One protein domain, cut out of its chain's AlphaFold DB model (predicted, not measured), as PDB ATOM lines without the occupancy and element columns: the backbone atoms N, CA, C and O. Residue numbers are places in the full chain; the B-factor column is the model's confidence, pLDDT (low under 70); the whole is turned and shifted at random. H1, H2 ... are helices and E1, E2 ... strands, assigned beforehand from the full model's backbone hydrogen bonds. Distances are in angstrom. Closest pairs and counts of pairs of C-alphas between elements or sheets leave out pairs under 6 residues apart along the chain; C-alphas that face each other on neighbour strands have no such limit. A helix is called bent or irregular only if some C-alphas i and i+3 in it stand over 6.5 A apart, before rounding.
ATOM      1  N   HIS A  34      31.114   7.572  47.513       80.19
ATOM      2  CA  HIS A  34      30.887   8.987  47.828       80.19
ATOM      3  C   HIS A  34      32.000   9.587  48.701       80.19
ATOM      4  O   HIS A  34      31.782   9.987  49.845       80.19
ATOM      5  N   VAL A  35      33.224   9.644  48.178       86.38
ATOM      6  CA  VAL A  35      34.307  10.395  48.826       86.38
ATOM      7  C   VAL A  35      34.283  11.834  48.332       86.38
ATOM      8  O   VAL A  35      34.414  12.088  47.138       86.38
ATOM      9  N   CYS A  36      34.193  12.789  49.254       88.38
ATOM     10  CA  CYS A  36      34.317  14.209  48.948       88.38
ATOM     11  C   CYS A  36      35.722  14.708  49.335       88.38
ATOM     12  O   CYS A  36      35.959  15.031  50.506       88.38
ATOM     13  N   PRO A  37      36.697  14.737  48.405       90.06
ATOM     14  CA  PRO A  37      38.005  15.315  48.679       90.06
ATOM     15  C   PRO A  37      37.900  16.832  48.877       90.06
ATOM     16  O   PRO A  37      37.187  17.526  48.156       90.06
ATOM     17  N   LEU A  38      38.641  17.362  49.849       89.50
ATOM     18  CA  LEU A  38      38.663  18.785  50.184       89.50
ATOM     19  C   LEU A  38      40.080  19.355  50.093       89.50
ATOM     20  O   LEU A  38      41.057  18.733  50.514       89.50
ATOM     21  N   GLY A  39      40.165  20.606  49.642       88.94
ATOM     22  CA  GLY A  39      41.418  21.345  49.509       88.94
ATOM     23  C   GLY A  39      42.050  21.210  48.124       88.94
ATOM     24  O   GLY A  39      41.398  20.818  47.161       88.94
ATOM     25  N   ILE A  40      43.322  21.592  48.024       90.88
ATOM     26  CA  ILE A  40      44.069  21.582  46.763       90.88
ATOM     27  C   ILE A  40      44.601  20.170  46.510       90.88
ATOM     28  O   ILE A  40      45.250  19.590  47.383       90.88
ATOM     29  N   ALA A  41      44.345  19.645  45.312       93.31
ATOM     30  CA  ALA A  41      44.920  18.389  44.854       93.31
ATOM     31  C   ALA A  41      46.437  18.527  44.664       93.31
ATOM     32  O   ALA A  41      46.907  19.479  44.037       93.31
ATOM     33  N   SER A  42      47.198  17.551  45.152       92.94
ATOM     34  CA  SER A  42      48.613  17.392  44.813       92.94
ATOM     35  C   SER A  42      48.799  16.165  43.932       92.94
ATOM     36  O   SER A  42      48.327  15.081  44.278       92.94
ATOM     37  N   ASN A  43      49.496  16.324  42.809       94.62
ATOM     38  CA  ASN A  43      49.806  15.217  41.911       94.62
ATOM     39  C   ASN A  43      51.069  14.509  42.383       94.62
ATOM     40  O   ASN A  43      52.148  15.104  42.437       94.62
ATOM     41  N   VAL A  44      50.936  13.227  42.707       94.69
ATOM     42  CA  VAL A  44      52.039  12.407  43.207       94.69
ATOM     43  C   VAL A  44      52.075  11.103  42.426       94.69
ATOM     44  O   VAL A  44      51.042  10.514  42.114       94.69
ATOM     45  N   LYS A  45      53.282  10.634  42.111       95.75
ATOM     46  CA  LYS A  45      53.481   9.285  41.590       95.75
ATOM     47  C   LYS A  45      53.363   8.292  42.746       95.75
ATOM     48  O   LYS A  45      54.136   8.383  43.699       95.75
ATOM     49  N   LEU A  46      52.423   7.354  42.660       94.00
ATOM     50  CA  LEU A  46      52.264   6.313  43.675       94.00
ATOM     51  C   LEU A  46      53.514   5.435  43.781       94.00
ATOM     52  O   LEU A  46      54.128   5.081  42.771       94.00
ATOM     53  N   ASP A  47      53.843   5.052  45.016       95.31
ATOM     54  CA  ASP A  47      54.821   4.000  45.285       95.31
ATOM     55  C   ASP A  47      54.382   2.686  44.629       95.31
ATOM     56  O   ASP A  47      53.190   2.365  44.604       95.31
ATOM     57  N   ASP A  48      55.339   1.902  44.133       94.19
ATOM     58  CA  ASP A  48      55.044   0.676  43.389       94.19
ATOM     59  C   ASP A  48      54.231  -0.326  44.222       94.19
ATOM     60  O   ASP A  48      53.318  -0.967  43.693       94.19
ATOM     61  N   LYS A  49      54.491  -0.434  45.534       94.06
ATOM     62  CA  LYS A  49      53.739  -1.355  46.401       94.06
ATOM     63  C   LYS A  49      52.296  -0.897  46.568       94.06
ATOM     64  O   LYS A  49      51.382  -1.711  46.454       94.06
ATOM     65  N   LEU A  50      52.089   0.398  46.818       93.88
ATOM     66  CA  LEU A  50      50.748   0.977  46.935       93.88
ATOM     67  C   LEU A  50      49.982   0.870  45.617       93.88
ATOM     68  O   LEU A  50      48.806   0.525  45.634       93.88
ATOM     69  N   PHE A  51      50.649   1.096  44.487       94.00
ATOM     70  CA  PHE A  51      50.049   0.964  43.164       94.00
ATOM     71  C   PHE A  51      49.566  -0.467  42.893       94.00
ATOM     72  O   PHE A  51      48.426  -0.662  42.468       94.00
ATOM     73  N   ILE A  52      50.394  -1.476  43.188       93.56
ATOM     74  CA  ILE A  52      50.017  -2.892  43.039       93.56
ATOM     75  C   ILE A  52      48.822  -3.231  43.938       93.56
ATOM     76  O   ILE A  52      47.870  -3.862  43.478       93.56
ATOM     77  N   LEU A  53      48.843  -2.791  45.200       93.31
ATOM     78  CA  LEU A  53      47.752  -3.042  46.144       93.31
ATOM     79  C   LEU A  53      46.450  -2.353  45.729       93.31
ATOM     80  O   LEU A  53      45.401  -2.987  45.792       93.31
ATOM     81  N   ALA A  54      46.510  -1.098  45.284       93.38
ATOM     82  CA  ALA A  54      45.342  -0.352  44.823       93.38
ATOM     83  C   ALA A  54      44.727  -0.997  43.575       93.38
ATOM     84  O   ALA A  54      43.520  -1.225  43.528       93.38
ATOM     85  N   ARG A  55      45.562  -1.369  42.594       94.38
ATOM     86  CA  ARG A  55      45.107  -2.077  41.387       94.38
ATOM     87  C   ARG A  55      44.433  -3.403  41.737       94.38
ATOM     88  O   ARG A  55      43.371  -3.698  41.203       94.38
ATOM     89  N   TRP A  56      45.034  -4.186  42.633       95.06
ATOM     90  CA  TRP A  56      44.441  -5.436  43.107       95.06
ATOM     91  C   TRP A  56      43.119  -5.204  43.843       95.06
ATOM     92  O   TRP A  56      42.156  -5.914  43.586       95.06
ATOM     93  N   TYR A  57      43.057  -4.202  44.723       94.56
ATOM     94  CA  TYR A  57      41.851  -3.884  45.484       94.56
ATOM     95  C   TYR A  57      40.664  -3.573  44.569       94.56
ATOM     96  O   TYR A  57      39.595  -4.139  44.767       94.56
ATOM     97  N   VAL A  58      40.863  -2.734  43.549       94.69
ATOM     98  CA  VAL A  58      39.799  -2.399  42.590       94.69
ATOM     99  C   VAL A  58      39.320  -3.649  41.856       94.69
ATOM    100  O   VAL A  58      38.122  -3.898  41.811       94.69
ATOM    101  N   LEU A  59      40.240  -4.459  41.323       95.88
ATOM    102  CA  LEU A  59      39.872  -5.660  40.572       95.88
ATOM    103  C   LEU A  59      39.160  -6.697  41.454       95.88
ATOM    104  O   LEU A  59      38.119  -7.205  41.069       95.88
ATOM    105  N   ASN A  60      39.671  -6.971  42.653       94.88
ATOM    106  CA  ASN A  60      39.120  -7.993  43.546       94.88
ATOM    107  C   ASN A  60      37.751  -7.626  44.146       94.88
ATOM    108  O   ASN A  60      37.054  -8.505  44.636       94.88
ATOM    109  N   ASN A  61      37.382  -6.341  44.175       93.81
ATOM    110  CA  ASN A  61      36.091  -5.884  44.709       93.81
ATOM    111  C   ASN A  61      35.115  -5.449  43.603       93.81
ATOM    112  O   ASN A  61      34.077  -4.865  43.901       93.81
ATOM    113  N   CYS A  62      35.444  -5.705  42.335       94.38
ATOM    114  CA  CYS A  62      34.589  -5.388  41.199       94.38
ATOM    115  C   CYS A  62      33.727  -6.611  40.853       94.38
ATOM    116  O   CYS A  62      34.222  -7.600  40.311       94.38
ATOM    117  N   THR A  63      32.438  -6.549  41.190       93.25
ATOM    118  CA  THR A  63      31.477  -7.657  41.017       93.25
ATOM    119  C   THR A  63      31.246  -8.032  39.554       93.25
ATOM    120  O   THR A  63      31.025  -9.183  39.204       93.25
ATOM    121  N   GLU A  64      31.362  -7.060  38.664       94.06
ATOM    122  CA  GLU A  64      31.070  -7.176  37.243       94.06
ATOM    123  C   GLU A  64      32.130  -8.000  36.498       94.06
ATOM    124  O   GLU A  64      31.882  -8.468  35.388       94.06
ATOM    125  N   ILE A  65      33.310  -8.191  37.101       94.56
ATOM    126  CA  ILE A  65      34.390  -9.023  36.552       94.56
ATOM    127  C   ILE A  65      34.591 -10.332  37.323       94.56
ATOM    128  O   ILE A  65      35.549 -11.055  37.040       94.56
ATOM    129  N   GLU A  66      33.690 -10.662  38.252       94.75
ATOM    130  CA  GLU A  66      33.701 -11.909  39.027       94.75
ATOM    131  C   GLU A  66      33.914 -13.167  38.159       94.75
ATOM    132  O   GLU A  66      34.786 -13.965  38.509       94.75
ATOM    133  N   PRO A  67      33.300 -13.311  36.960       94.06
ATOM    134  CA  PRO A  67      33.552 -14.472  36.103       94.06
ATOM    135  C   PRO A  67      35.029 -14.660  35.721       94.06
ATOM    136  O   PRO A  67      35.512 -15.788  35.635       94.06
ATOM    137  N   TYR A  68      35.769 -13.564  35.514       94.88
ATOM    138  CA  TYR A  68      37.200 -13.624  35.205       94.88
ATOM    139  C   TYR A  68      38.021 -14.021  36.436       94.88
ATOM    140  O   TYR A  68      39.001 -14.763  36.310       94.88
ATOM    141  N   ILE A  69      37.641 -13.507  37.612       94.75
ATOM    142  CA  ILE A  69      38.300 -13.806  38.890       94.75
ATOM    143  C   ILE A  69      38.181 -15.302  39.171       94.75
ATOM    144  O   ILE A  69      39.208 -15.964  39.343       94.75
ATOM    145  N   ASP A  70      36.965 -15.839  39.129       94.62
ATOM    146  CA  ASP A  70      36.689 -17.247  39.408       94.62
ATOM    147  C   ASP A  70      37.419 -18.174  38.434       94.62
ATOM    148  O   ASP A  70      38.096 -19.117  38.854       94.62
ATOM    149  N   GLU A  71      37.371 -17.870  37.132       94.12
ATOM    150  CA  GLU A  71      38.062 -18.666  36.115       94.12
ATOM    151  C   GLU A  71      39.573 -18.745  36.391       94.12
ATOM    152  O   GLU A  71      40.185 -19.816  36.300       94.12
ATOM    153  N   HIS A  72      40.201 -17.619  36.736       93.75
ATOM    154  CA  HIS A  72      41.625 -17.596  37.054       93.75
ATOM    155  C   HIS A  72      41.927 -18.285  38.386       93.75
ATOM    156  O   HIS A  72      42.922 -18.999  38.507       93.75
ATOM    157  N   TYR A  73      41.082 -18.086  39.392       92.81
ATOM    158  CA  TYR A  73      41.255 -18.664  40.717       92.81
ATOM    159  C   TYR A  73      41.211 -20.196  40.686       92.81
ATOM    160  O   TYR A  73      42.107 -20.849  41.230       92.81
ATOM    161  N   GLU A  74      40.259 -20.781  39.956       93.31
ATOM    162  CA  GLU A  74      40.189 -22.234  39.759       93.31
ATOM    163  C   GLU A  74      41.404 -22.771  38.982       93.31
ATOM    164  O   GLU A  74      41.973 -23.806  39.345       93.31
ATOM    165  N   LYS A  75      41.899 -22.034  37.976       91.38
ATOM    166  CA  LYS A  75      43.158 -22.390  37.295       91.38
ATOM    167  C   LYS A  75      44.346 -22.399  38.259       91.38
ATOM    168  O   LYS A  75      45.145 -23.340  38.213       91.38
ATOM    169  N   CYS A  76      44.453 -21.409  39.145       91.19
ATOM    170  CA  CYS A  76      45.515 -21.346  40.152       91.19
ATOM    171  C   CYS A  76      45.438 -22.508  41.149       91.19
ATOM    172  O   CYS A  76      46.478 -23.085  41.471       91.19
ATOM    173  N   LYS A  77      44.239 -22.900  41.601       90.75
ATOM    174  CA  LYS A  77      44.067 -24.062  42.494       90.75
ATOM    175  C   LYS A  77      44.602 -25.351  41.877       90.75
ATOM    176  O   LYS A  77      45.237 -26.142  42.570       90.75
ATOM    177  N   LEU A  78      44.378 -25.547  40.578       90.25
ATOM    178  CA  LEU A  78      44.849 -26.732  39.858       90.25
ATOM    179  C   LEU A  78      46.370 -26.727  39.635       90.25
ATOM    180  O   LEU A  78      47.009 -27.767  39.772       90.25
ATOM    181  N   HIS A  79      46.956 -25.575  39.294       87.50
ATOM    182  CA  HIS A  79      48.374 -25.487  38.913       87.50
ATOM    183  C   HIS A  79      49.313 -25.259  40.102       87.50
ATOM    184  O   HIS A  79      50.483 -25.641  40.051       87.50
ATOM    185  N   THR A  80      48.843 -24.602  41.163       85.44
ATOM    186  CA  THR A  80      49.680 -24.197  42.301       85.44
ATOM    187  C   THR A  80      48.929 -24.351  43.631       85.44
ATOM    188  O   THR A  80      48.724 -23.374  44.353       85.44
ATOM    189  N   PRO A  81      48.542 -25.582  44.019       82.00
ATOM    190  CA  PRO A  81      47.646 -25.829  45.156       82.00
ATOM    191  C   PRO A  81      48.189 -25.352  46.514       82.00
ATOM    192  O   PRO A  81      47.413 -25.110  47.430       82.00
ATOM    193  N   ASN A  82      49.506 -25.175  46.657       87.06
ATOM    194  CA  ASN A  82      50.126 -24.732  47.912       87.06
ATOM    195  C   ASN A  82      50.226 -23.203  48.057       87.06
ATOM    196  O   ASN A  82      50.552 -22.720  49.139       87.06
ATOM    197  N   SER A  83      50.008 -22.434  46.986       88.25
ATOM    198  CA  SER A  83      50.171 -20.970  47.007       88.25
ATOM    199  C   SER A  83      49.199 -20.238  46.082       88.25
ATOM    200  O   SER A  83      49.496 -19.123  45.649       88.25
ATOM    201  N   PHE A  84      48.061 -20.859  45.761       88.12
ATOM    202  CA  PHE A  84      47.128 -20.354  44.755       88.12
ATOM    203  C   PHE A  84      46.639 -18.937  45.073       88.12
ATOM    204  O   PHE A  84      46.544 -18.143  44.148       88.12
ATOM    205  N   ASP A  85      46.437 -18.577  46.344       89.56
ATOM    206  CA  ASP A  85      46.046 -17.216  46.744       89.56
ATOM    207  C   ASP A  85      47.084 -16.162  46.333       89.56
ATOM    208  O   ASP A  85      46.766 -15.134  45.731       89.56
ATOM    209  N   CYS A  86      48.358 -16.431  46.633       89.56
ATOM    210  CA  CYS A  86      49.465 -15.544  46.289       89.56
ATOM    211  C   CYS A  86      49.655 -15.457  44.772       89.56
ATOM    212  O   CYS A  86      49.859 -14.364  44.240       89.56
ATOM    213  N   THR A  87      49.584 -16.596  44.083       90.69
ATOM    214  CA  THR A  87      49.682 -16.668  42.621       90.69
ATOM    215  C   THR A  87      48.548 -15.878  41.975       90.69
ATOM    216  O   THR A  87      48.800 -14.991  41.163       90.69
ATOM    217  N   HIS A  88      47.310 -16.117  42.410       93.25
ATOM    218  CA  HIS A  88      46.123 -15.455  41.894       93.25
ATOM    219  C   HIS A  88      46.232 -13.935  42.038       93.25
ATOM    220  O   HIS A  88      46.156 -13.220  41.040       93.25
ATOM    221  N   LYS A  89      46.522 -13.439  43.245       93.19
ATOM    222  CA  LYS A  89      46.671 -12.002  43.509       93.19
ATOM    223  C   LYS A  89      47.728 -11.322  42.629       93.19
ATOM    224  O   LYS A  89      47.543 -10.176  42.217       93.19
ATOM    225  N   ASN A  90      48.846 -11.997  42.364       91.56
ATOM    226  CA  ASN A  90      49.965 -11.415  41.618       91.56
ATOM    227  C   ASN A  90      49.778 -11.500  40.097       91.56
ATOM    228  O   ASN A  90      50.169 -10.579  39.376       91.56
ATOM    229  N   GLU A  91      49.194 -12.589  39.601       93.94
ATOM    230  CA  GLU A  91      49.105 -12.870  38.165       93.94
ATOM    231  C   GLU A  91      47.797 -12.377  37.545       93.94
ATOM    232  O   GLU A  91      47.794 -11.946  36.385       93.94
ATOM    233  N   PHE A  92      46.708 -12.349  38.322       95.81
ATOM    234  CA  PHE A  92      45.379 -11.997  37.828       95.81
ATOM    235  C   PHE A  92      45.333 -10.655  37.086       95.81
ATOM    236  O   PHE A  92      44.820 -10.636  35.971       95.81
ATOM    237  N   PRO A  93      45.914  -9.540  37.582       95.25
ATOM    238  CA  PRO A  93      45.835  -8.266  36.863       95.25
ATOM    239  C   PRO A  93      46.484  -8.303  35.471       95.25
ATOM    240  O   PRO A  93      46.107  -7.540  34.579       95.25
ATOM    241  N   THR A  94      47.501  -9.144  35.282       94.88
ATOM    242  CA  THR A  94      48.178  -9.309  33.989       94.88
ATOM    243  C   THR A  94      47.369 -10.221  33.076       94.88
ATOM    244  O   THR A  94      47.188  -9.901  31.900       94.88
ATOM    245  N   LEU A  95      46.842 -11.319  33.621       95.19
ATOM    246  CA  LEU A  95      45.996 -12.254  32.888       95.19
ATOM    247  C   LEU A  95      44.693 -11.588  32.436       95.19
ATOM    248  O   LEU A  95      44.376 -11.623  31.253       95.19
ATOM    249  N   PHE A  96      44.003 -10.891  33.336       96.75
ATOM    250  CA  PHE A  96      42.778 -10.152  33.041       96.75
ATOM    251  C   PHE A  96      42.971  -9.170  31.880       96.75
ATOM    252  O   PHE A  96      42.208  -9.188  30.916       96.75
ATOM    253  N   LYS A  97      44.056  -8.382  31.912       96.19
ATOM    254  CA  LYS A  97      44.407  -7.473  30.814       96.19
ATOM    255  C   LYS A  97      44.531  -8.203  29.482       96.19
ATOM    256  O   LYS A  97      43.968  -7.752  28.488       96.19
ATOM    257  N   LYS A  98      45.258  -9.319  29.468       95.88
ATOM    258  CA  LYS A  98      45.464 -10.115  28.262       95.88
ATOM    259  C   LYS A  98      44.148 -10.705  27.745       95.88
ATOM    260  O   LYS A  98      43.849 -10.541  26.571       95.88
ATOM    261  N   CYS A  99      43.338 -11.303  28.617       94.19
ATOM    262  CA  CYS A  99      42.037 -11.870  28.254       94.19
ATOM    263  C   CYS A  99      41.119 -10.832  27.603       94.19
ATOM    264  O   CYS A  99      40.575 -11.090  26.532       94.19
ATOM    265  N   VAL A 100      40.990  -9.647  28.202       95.69
ATOM    266  CA  VAL A 100      40.143  -8.573  27.662       95.69
ATOM    267  C   VAL A 100      40.692  -8.039  26.331       95.69
ATOM    268  O   VAL A 100      39.924  -7.735  25.420       95.69
ATOM    269  N   GLN A 101      42.017  -7.951  26.175       95.19
ATOM    270  CA  GLN A 101      42.652  -7.557  24.909       95.19
ATOM    271  C   GLN A 101      42.431  -8.589  23.794       95.19
ATOM    272  O   GLN A 101      42.098  -8.213  22.667       95.19
ATOM    273  N   ASP A 102      42.579  -9.875  24.109       94.69
ATOM    274  CA  ASP A 102      42.366 -10.974  23.168       94.69
ATOM    275  C   ASP A 102      40.888 -11.026  22.737       94.69
ATOM    276  O   ASP A 102      40.593 -11.049  21.541       94.69
ATOM    277  N   GLN A 103      39.953 -10.924  23.692       94.00
ATOM    278  CA  GLN A 103      38.511 -10.843  23.422       94.00
ATOM    279  C   GLN A 103      38.170  -9.658  22.517       94.00
ATOM    280  O   GLN A 103      37.479  -9.829  21.515       94.00
ATOM    281  N   ARG A 104      38.717  -8.473  22.809       93.50
ATOM    282  CA  ARG A 104      38.482  -7.271  22.002       93.50
ATOM    283  C   ARG A 104      39.045  -7.392  20.586       93.50
ATOM    284  O   ARG A 104      38.509  -6.777  19.671       93.50
ATOM    285  N   THR A 105      40.120  -8.154  20.399       93.25
ATOM    286  CA  THR A 105      40.710  -8.399  19.072       93.25
ATOM    287  C   THR A 105      39.840  -9.340  18.241       93.25
ATOM    288  O   THR A 105      39.722  -9.150  17.032       93.25
ATOM    289  N   ILE A 106      39.223 -10.337  18.882       93.88
ATOM    290  CA  ILE A 106      38.341 -11.311  18.229       93.88
ATOM    291  C   ILE A 106      36.983 -10.675  17.913       93.88
ATOM    292  O   ILE A 106      36.578 -10.655  16.755       93.88
ATOM    293  N   ASN A 107      36.318 -10.115  18.927       91.69
ATOM    294  CA  ASN A 107      35.006  -9.484  18.822       91.69
ATOM    295  C   ASN A 107      35.010  -8.133  19.558       91.69
ATOM    296  O   ASN A 107      34.693  -8.059  20.747       91.69
ATOM    297  N   PRO A 108      35.322  -7.029  18.860       87.06
ATOM    298  CA  PRO A 108      35.401  -5.707  19.481       87.06
ATOM    299  C   PRO A 108      34.101  -5.227  20.141       87.06
ATOM    300  O   PRO A 108      34.166  -4.390  21.036       87.06
ATOM    301  N   LEU A 109      32.943  -5.720  19.689       89.31
ATOM    302  CA  LEU A 109      31.623  -5.322  20.192       89.31
ATOM    303  C   LEU A 109      31.268  -5.967  21.539       89.31
ATOM    304  O   LEU A 109      30.441  -5.419  22.259       89.31
ATOM    305  N   ASP A 110      31.912  -7.083  21.889       88.00
ATOM    306  CA  ASP A 110      31.632  -7.823  23.126       88.00
ATOM    307  C   ASP A 110      32.359  -7.214  24.340       88.00
ATOM    308  O   ASP A 110      32.059  -7.546  25.484       88.00
ATOM    309  N   VAL A 111      33.319  -6.309  24.108       92.38
ATOM    310  CA  VAL A 111      34.114  -5.664  25.159       92.38
ATOM    311  C   VAL A 111      33.755  -4.186  25.240       92.38
ATOM    312  O   VAL A 111      34.112  -3.397  24.361       92.38
ATOM    313  N   SER A 112      33.094  -3.795  26.330       93.12
ATOM    314  CA  SER A 112      32.795  -2.387  26.592       93.12
ATOM    315  C   SER A 112      34.078  -1.560  26.754       93.12
ATOM    316  O   SER A 112      35.142  -2.060  27.143       93.12
ATOM    317  N   ALA A 113      33.982  -0.261  26.460       92.06
ATOM    318  CA  ALA A 113      35.096   0.663  26.655       92.06
ATOM    319  C   ALA A 113      35.558   0.685  28.123       92.06
ATOM    320  O   ALA A 113      36.765   0.679  28.374       92.06
ATOM    321  N   ASP A 114      34.614   0.617  29.065       92.56
ATOM    322  CA  ASP A 114      34.890   0.623  30.502       92.56
ATOM    323  C   ASP A 114      35.606  -0.650  30.949       92.56
ATOM    324  O   ASP A 114      36.607  -0.568  31.661       92.56
ATOM    325  N   LEU A 115      35.172  -1.826  30.477       94.56
ATOM    326  CA  LEU A 115      35.844  -3.094  30.778       94.56
ATOM    327  C   LEU A 115      37.287  -3.087  30.268       94.56
ATOM    328  O   LEU A 115      38.213  -3.496  30.975       94.56
ATOM    329  N   TYR A 116      37.505  -2.565  29.062       94.88
ATOM    330  CA  TYR A 116      38.849  -2.417  28.516       94.88
ATOM    331  C   TYR A 116      39.707  -1.419  29.305       94.88
ATOM    332  O   TYR A 116      40.892  -1.678  29.542       94.88
ATOM    333  N   ALA A 117      39.136  -0.283  29.711       94.06
ATOM    334  CA  ALA A 117      39.828   0.707  30.531       94.06
ATOM    335  C   ALA A 117      40.218   0.120  31.899       94.06
ATOM    336  O   ALA A 117      41.380   0.230  32.304       94.06
ATOM    337  N   LEU A 118      39.299  -0.600  32.552       95.12
ATOM    338  CA  LEU A 118      39.546  -1.312  33.808       95.12
ATOM    339  C   LEU A 118      40.705  -2.311  33.669       95.12
ATOM    340  O   LEU A 118      41.608  -2.354  34.509       95.12
ATOM    341  N   ALA A 119      40.730  -3.068  32.571       95.38
ATOM    342  CA  ALA A 119      41.779  -4.036  32.272       95.38
ATOM    343  C   ALA A 119      43.156  -3.381  32.041       95.38
ATOM    344  O   ALA A 119      44.194  -3.919  32.451       95.38
ATOM    345  N   CYS A 120      43.183  -2.193  31.431       93.69
ATOM    346  CA  CYS A 120      44.414  -1.424  31.237       93.69
ATOM    347  C   CYS A 120      45.022  -0.946  32.564       93.69
ATOM    348  O   CYS A 120      46.252  -0.911  32.678       93.69
ATOM    349  N   GLY A 121      44.176  -0.685  33.562       92.75
ATOM    350  CA  GLY A 121      44.561  -0.238  34.896       92.75
ATOM    351  C   GLY A 121      44.720   1.285  35.012       92.75
ATOM    352  O   GLY A 121      44.683   1.996  34.008       92.75
ATOM    353  N   PRO A 122      44.891   1.789  36.246       91.50
ATOM    354  CA  PRO A 122      44.949   3.222  36.521       91.50
ATOM    355  C   PRO A 122      46.294   3.847  36.126       91.50
ATOM    356  O   PRO A 122      47.315   3.158  36.012       91.50
ATOM    357  N   ASP A 123      46.309   5.176  35.998       91.88
ATOM    358  CA  ASP A 123      47.553   5.945  35.926       91.88
ATOM    359  C   ASP A 123      48.320   5.843  37.259       91.88
ATOM    360  O   ASP A 123      47.745   5.748  38.347       91.88
ATOM    361  N   ARG A 124      49.651   5.849  37.177       93.12
ATOM    362  CA  ARG A 124      50.546   5.900  38.340       93.12
ATOM    363  C   ARG A 124      50.570   7.284  38.985       93.12
ATOM    364  O   ARG A 124      50.943   7.386  40.155       93.12
ATOM    365  N   TRP A 125      50.240   8.331  38.234       94.62
ATOM    366  CA  TRP A 125      50.100   9.687  38.751       94.62
ATOM    367  C   TRP A 125      48.685   9.889  39.271       94.62
ATOM    368  O   TRP A 125      47.722   9.815  38.514       94.62
ATOM    369  N   VAL A 126      48.566  10.143  40.571       92.19
ATOM    370  CA  VAL A 126      47.269  10.297  41.232       92.19
ATOM    371  C   VAL A 126      47.163  11.645  41.920       92.19
ATOM    372  O   VAL A 126      48.151  12.199  42.414       92.19
ATOM    373  N   ALA A 127      45.932  12.145  41.992       92.69
ATOM    374  CA  ALA A 127      45.592  13.273  42.834       92.69
ATOM    375  C   ALA A 127      45.508  12.816  44.297       92.69
ATOM    376  O   ALA A 127      44.827  11.845  44.629       92.69
ATOM    377  N   THR A 128      46.186  13.538  45.180       92.56
ATOM    378  CA  THR A 128      46.160  13.325  46.628       92.56
ATOM    379  C   THR A 128      45.567  14.543  47.320       92.56
ATOM    380  O   THR A 128      45.759  15.678  46.879       92.56
ATOM    381  N   TYR A 129      44.847  14.303  48.415       93.38
ATOM    382  CA  TYR A 129      44.158  15.335  49.184       93.38
ATOM    383  C   TYR A 129      44.478  15.175  50.665       93.38
ATOM    384  O   TYR A 129      44.558  14.059  51.178       93.38
ATOM    385  N   SER A 130      44.650  16.296  51.364       93.12
ATOM    386  CA  SER A 130      44.935  16.296  52.807       93.12
ATOM    387  C   SER A 130      43.683  16.139  53.665       93.12
ATOM    388  O   SER A 130      43.771  15.949  54.876       93.12
ATOM    389  N   THR A 131      42.499  16.277  53.072       94.06
ATOM    390  CA  THR A 131      41.213  16.161  53.755       94.06
ATOM    391  C   THR A 131      40.212  15.482  52.831       94.06
ATOM    392  O   THR A 131      40.172  15.780  51.641       94.06
ATOM    393  N   CYS A 132      39.372  14.614  53.382       92.00
ATOM    394  CA  CYS A 132      38.187  14.115  52.696       92.00
ATOM    395  C   CYS A 132      37.022  13.969  53.678       92.00
ATOM    396  O   CYS A 132      37.228  13.889  54.893       92.00
ATOM    397  N   ILE A 133      35.805  13.962  53.147       90.88
ATOM    398  CA  ILE A 133      34.604  13.541  53.864       90.88
ATOM    399  C   ILE A 133      34.165  12.211  53.254       90.88
ATOM    400  O   ILE A 133      34.163  12.063  52.031       90.88
ATOM    401  N   ILE A 134      33.900  11.235  54.115       87.75
ATOM    402  CA  ILE A 134      33.321   9.951  53.735       87.75
ATOM    403  C   ILE A 134      32.404   9.470  54.861       87.75
ATOM    404  O   ILE A 134      32.786   9.497  56.039       87.75
ATOM    405  N   ASN A 135      31.208   9.007  54.510       86.19
ATOM    406  CA  ASN A 135      30.157   8.573  55.434       86.19
ATOM    407  C   ASN A 135      29.855   9.624  56.518       86.19
ATOM    408  O   ASN A 135      29.794   9.316  57.714       86.19
ATOM    409  N   GLY A 136      29.777  10.890  56.109       84.81
ATOM    410  CA  GLY A 136      29.522  12.052  56.959       84.81
ATOM    411  C   GLY A 136      30.657  12.420  57.922       84.81
ATOM    412  O   GLY A 136      30.515  13.297  58.782       84.81
ATOM    413  N   LYS A 137      31.810  11.750  57.819       87.81
ATOM    414  CA  LYS A 137      32.966  11.962  58.696       87.81
ATOM    415  C   LYS A 137      34.101  12.615  57.932       87.81
ATOM    416  O   LYS A 137      34.522  12.143  56.882       87.81
ATOM    417  N   ARG A 138      34.646  13.684  58.513       91.94
ATOM    418  CA  ARG A 138      35.801  14.396  57.970       91.94
ATOM    419  C   ARG A 138      37.107  13.797  58.486       91.94
ATOM    420  O   ARG A 138      37.374  13.825  59.687       91.94
ATOM    421  N   PHE A 139      37.948  13.351  57.566       91.75
ATOM    422  CA  PHE A 139      39.301  12.869  57.824       91.75
ATOM    423  C   PHE A 139      40.319  13.903  57.359       91.75
ATOM    424  O   PHE A 139      40.097  14.607  56.373       91.75
ATOM    425  N   ARG A 140      41.439  14.012  58.078       92.88
ATOM    426  CA  ARG A 140      42.531  14.926  57.742       92.88
ATOM    427  C   ARG A 140      43.878  14.278  58.031       92.88
ATOM    428  O   ARG A 140      44.093  13.779  59.135       92.88
ATOM    429  N   THR A 141      44.777  14.321  57.060       90.38
ATOM    430  CA  THR A 141      46.180  13.936  57.231       90.38
ATOM    431  C   THR A 141      47.010  15.146  57.676       90.38
ATOM    432  O   THR A 141      46.621  16.297  57.445       90.38
TER     433      THR A 141
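This is residues 34 to 141 of the 142 residues of an uncharacterized protein of Juglans regia (UniProt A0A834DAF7). A small three-strand sheet, E1, E4 and E5, makes a head at the far end of a two-strand ribbon, E2 and E3, which leads to a body of four helices where H1, H2 and H4 pack on the long, kinked H3. The printed part has 108 residues, with four named helices and five named strands in the order E1 E2 H1 H2 H3 H4 E3 E4 E5; the class is mixed. Both sheets, E1 - E4 - E5 and E2 - E3, are antiparallel. The whole is loose, radius of gyration of the C-alphas 17.0 A, spanning 47 by 38 by 27 A.

E1 is residues 36 to 38, from C-alpha 36 at (34.317, 14.209, 48.948); E4 is 131 to 134 and E5 137 to 140, ending at C-alpha 140 (42.531, 14.926, 57.742). E2 is 42 to 45 and E3 125 to 128. H1 is 48 to 60, 18.1 A; H2 63 to 79, 24.7 A; H3 84 to 106, 29.4 A; H4 113 to 120. H2 and H3 are irregular: C-alphas 64 and 67 are 7.8 A apart, C-alphas 90 and 93 7.0 A.

N 36 and O 133 of E1 and E4 are 2.9 A apart; in the hairpin E4 and E5, N 139 and O 132 are 2.8 A apart. E3 runs on into E4 at 83 degrees, and its N 128 is 2.8 A from O 42 of E2. The helices are not on the three-strand sheet. H3, with a kink of 53 degrees near residue 91, touches H2 at a steep tilt of 61 degrees, opposite ways, closest C-alphas Cys 76 and Phe 84, 5.0 A. H3 and H4, a helical hairpin, touch at C-alphas Lys 97 and Ala 119, 4.6 A. H1 touches H3 with residues 55 to 59 alone, closest C-alphas Trp 56 and Lys 89, 6.9 A, only just about perpendicular at 70.1 degrees. Each O i to N i+4 pair is within hydrogen-bond range in H1 and H4, 11 of 13 in H2 and 17 of 19 in H3.

The two C-alphas farthest apart, Gly 39 and Leu 78, are 49.2 A apart. The printed part has no cut and no long link. Its mean pLDDT is 92.4, and no printed residue is under 70.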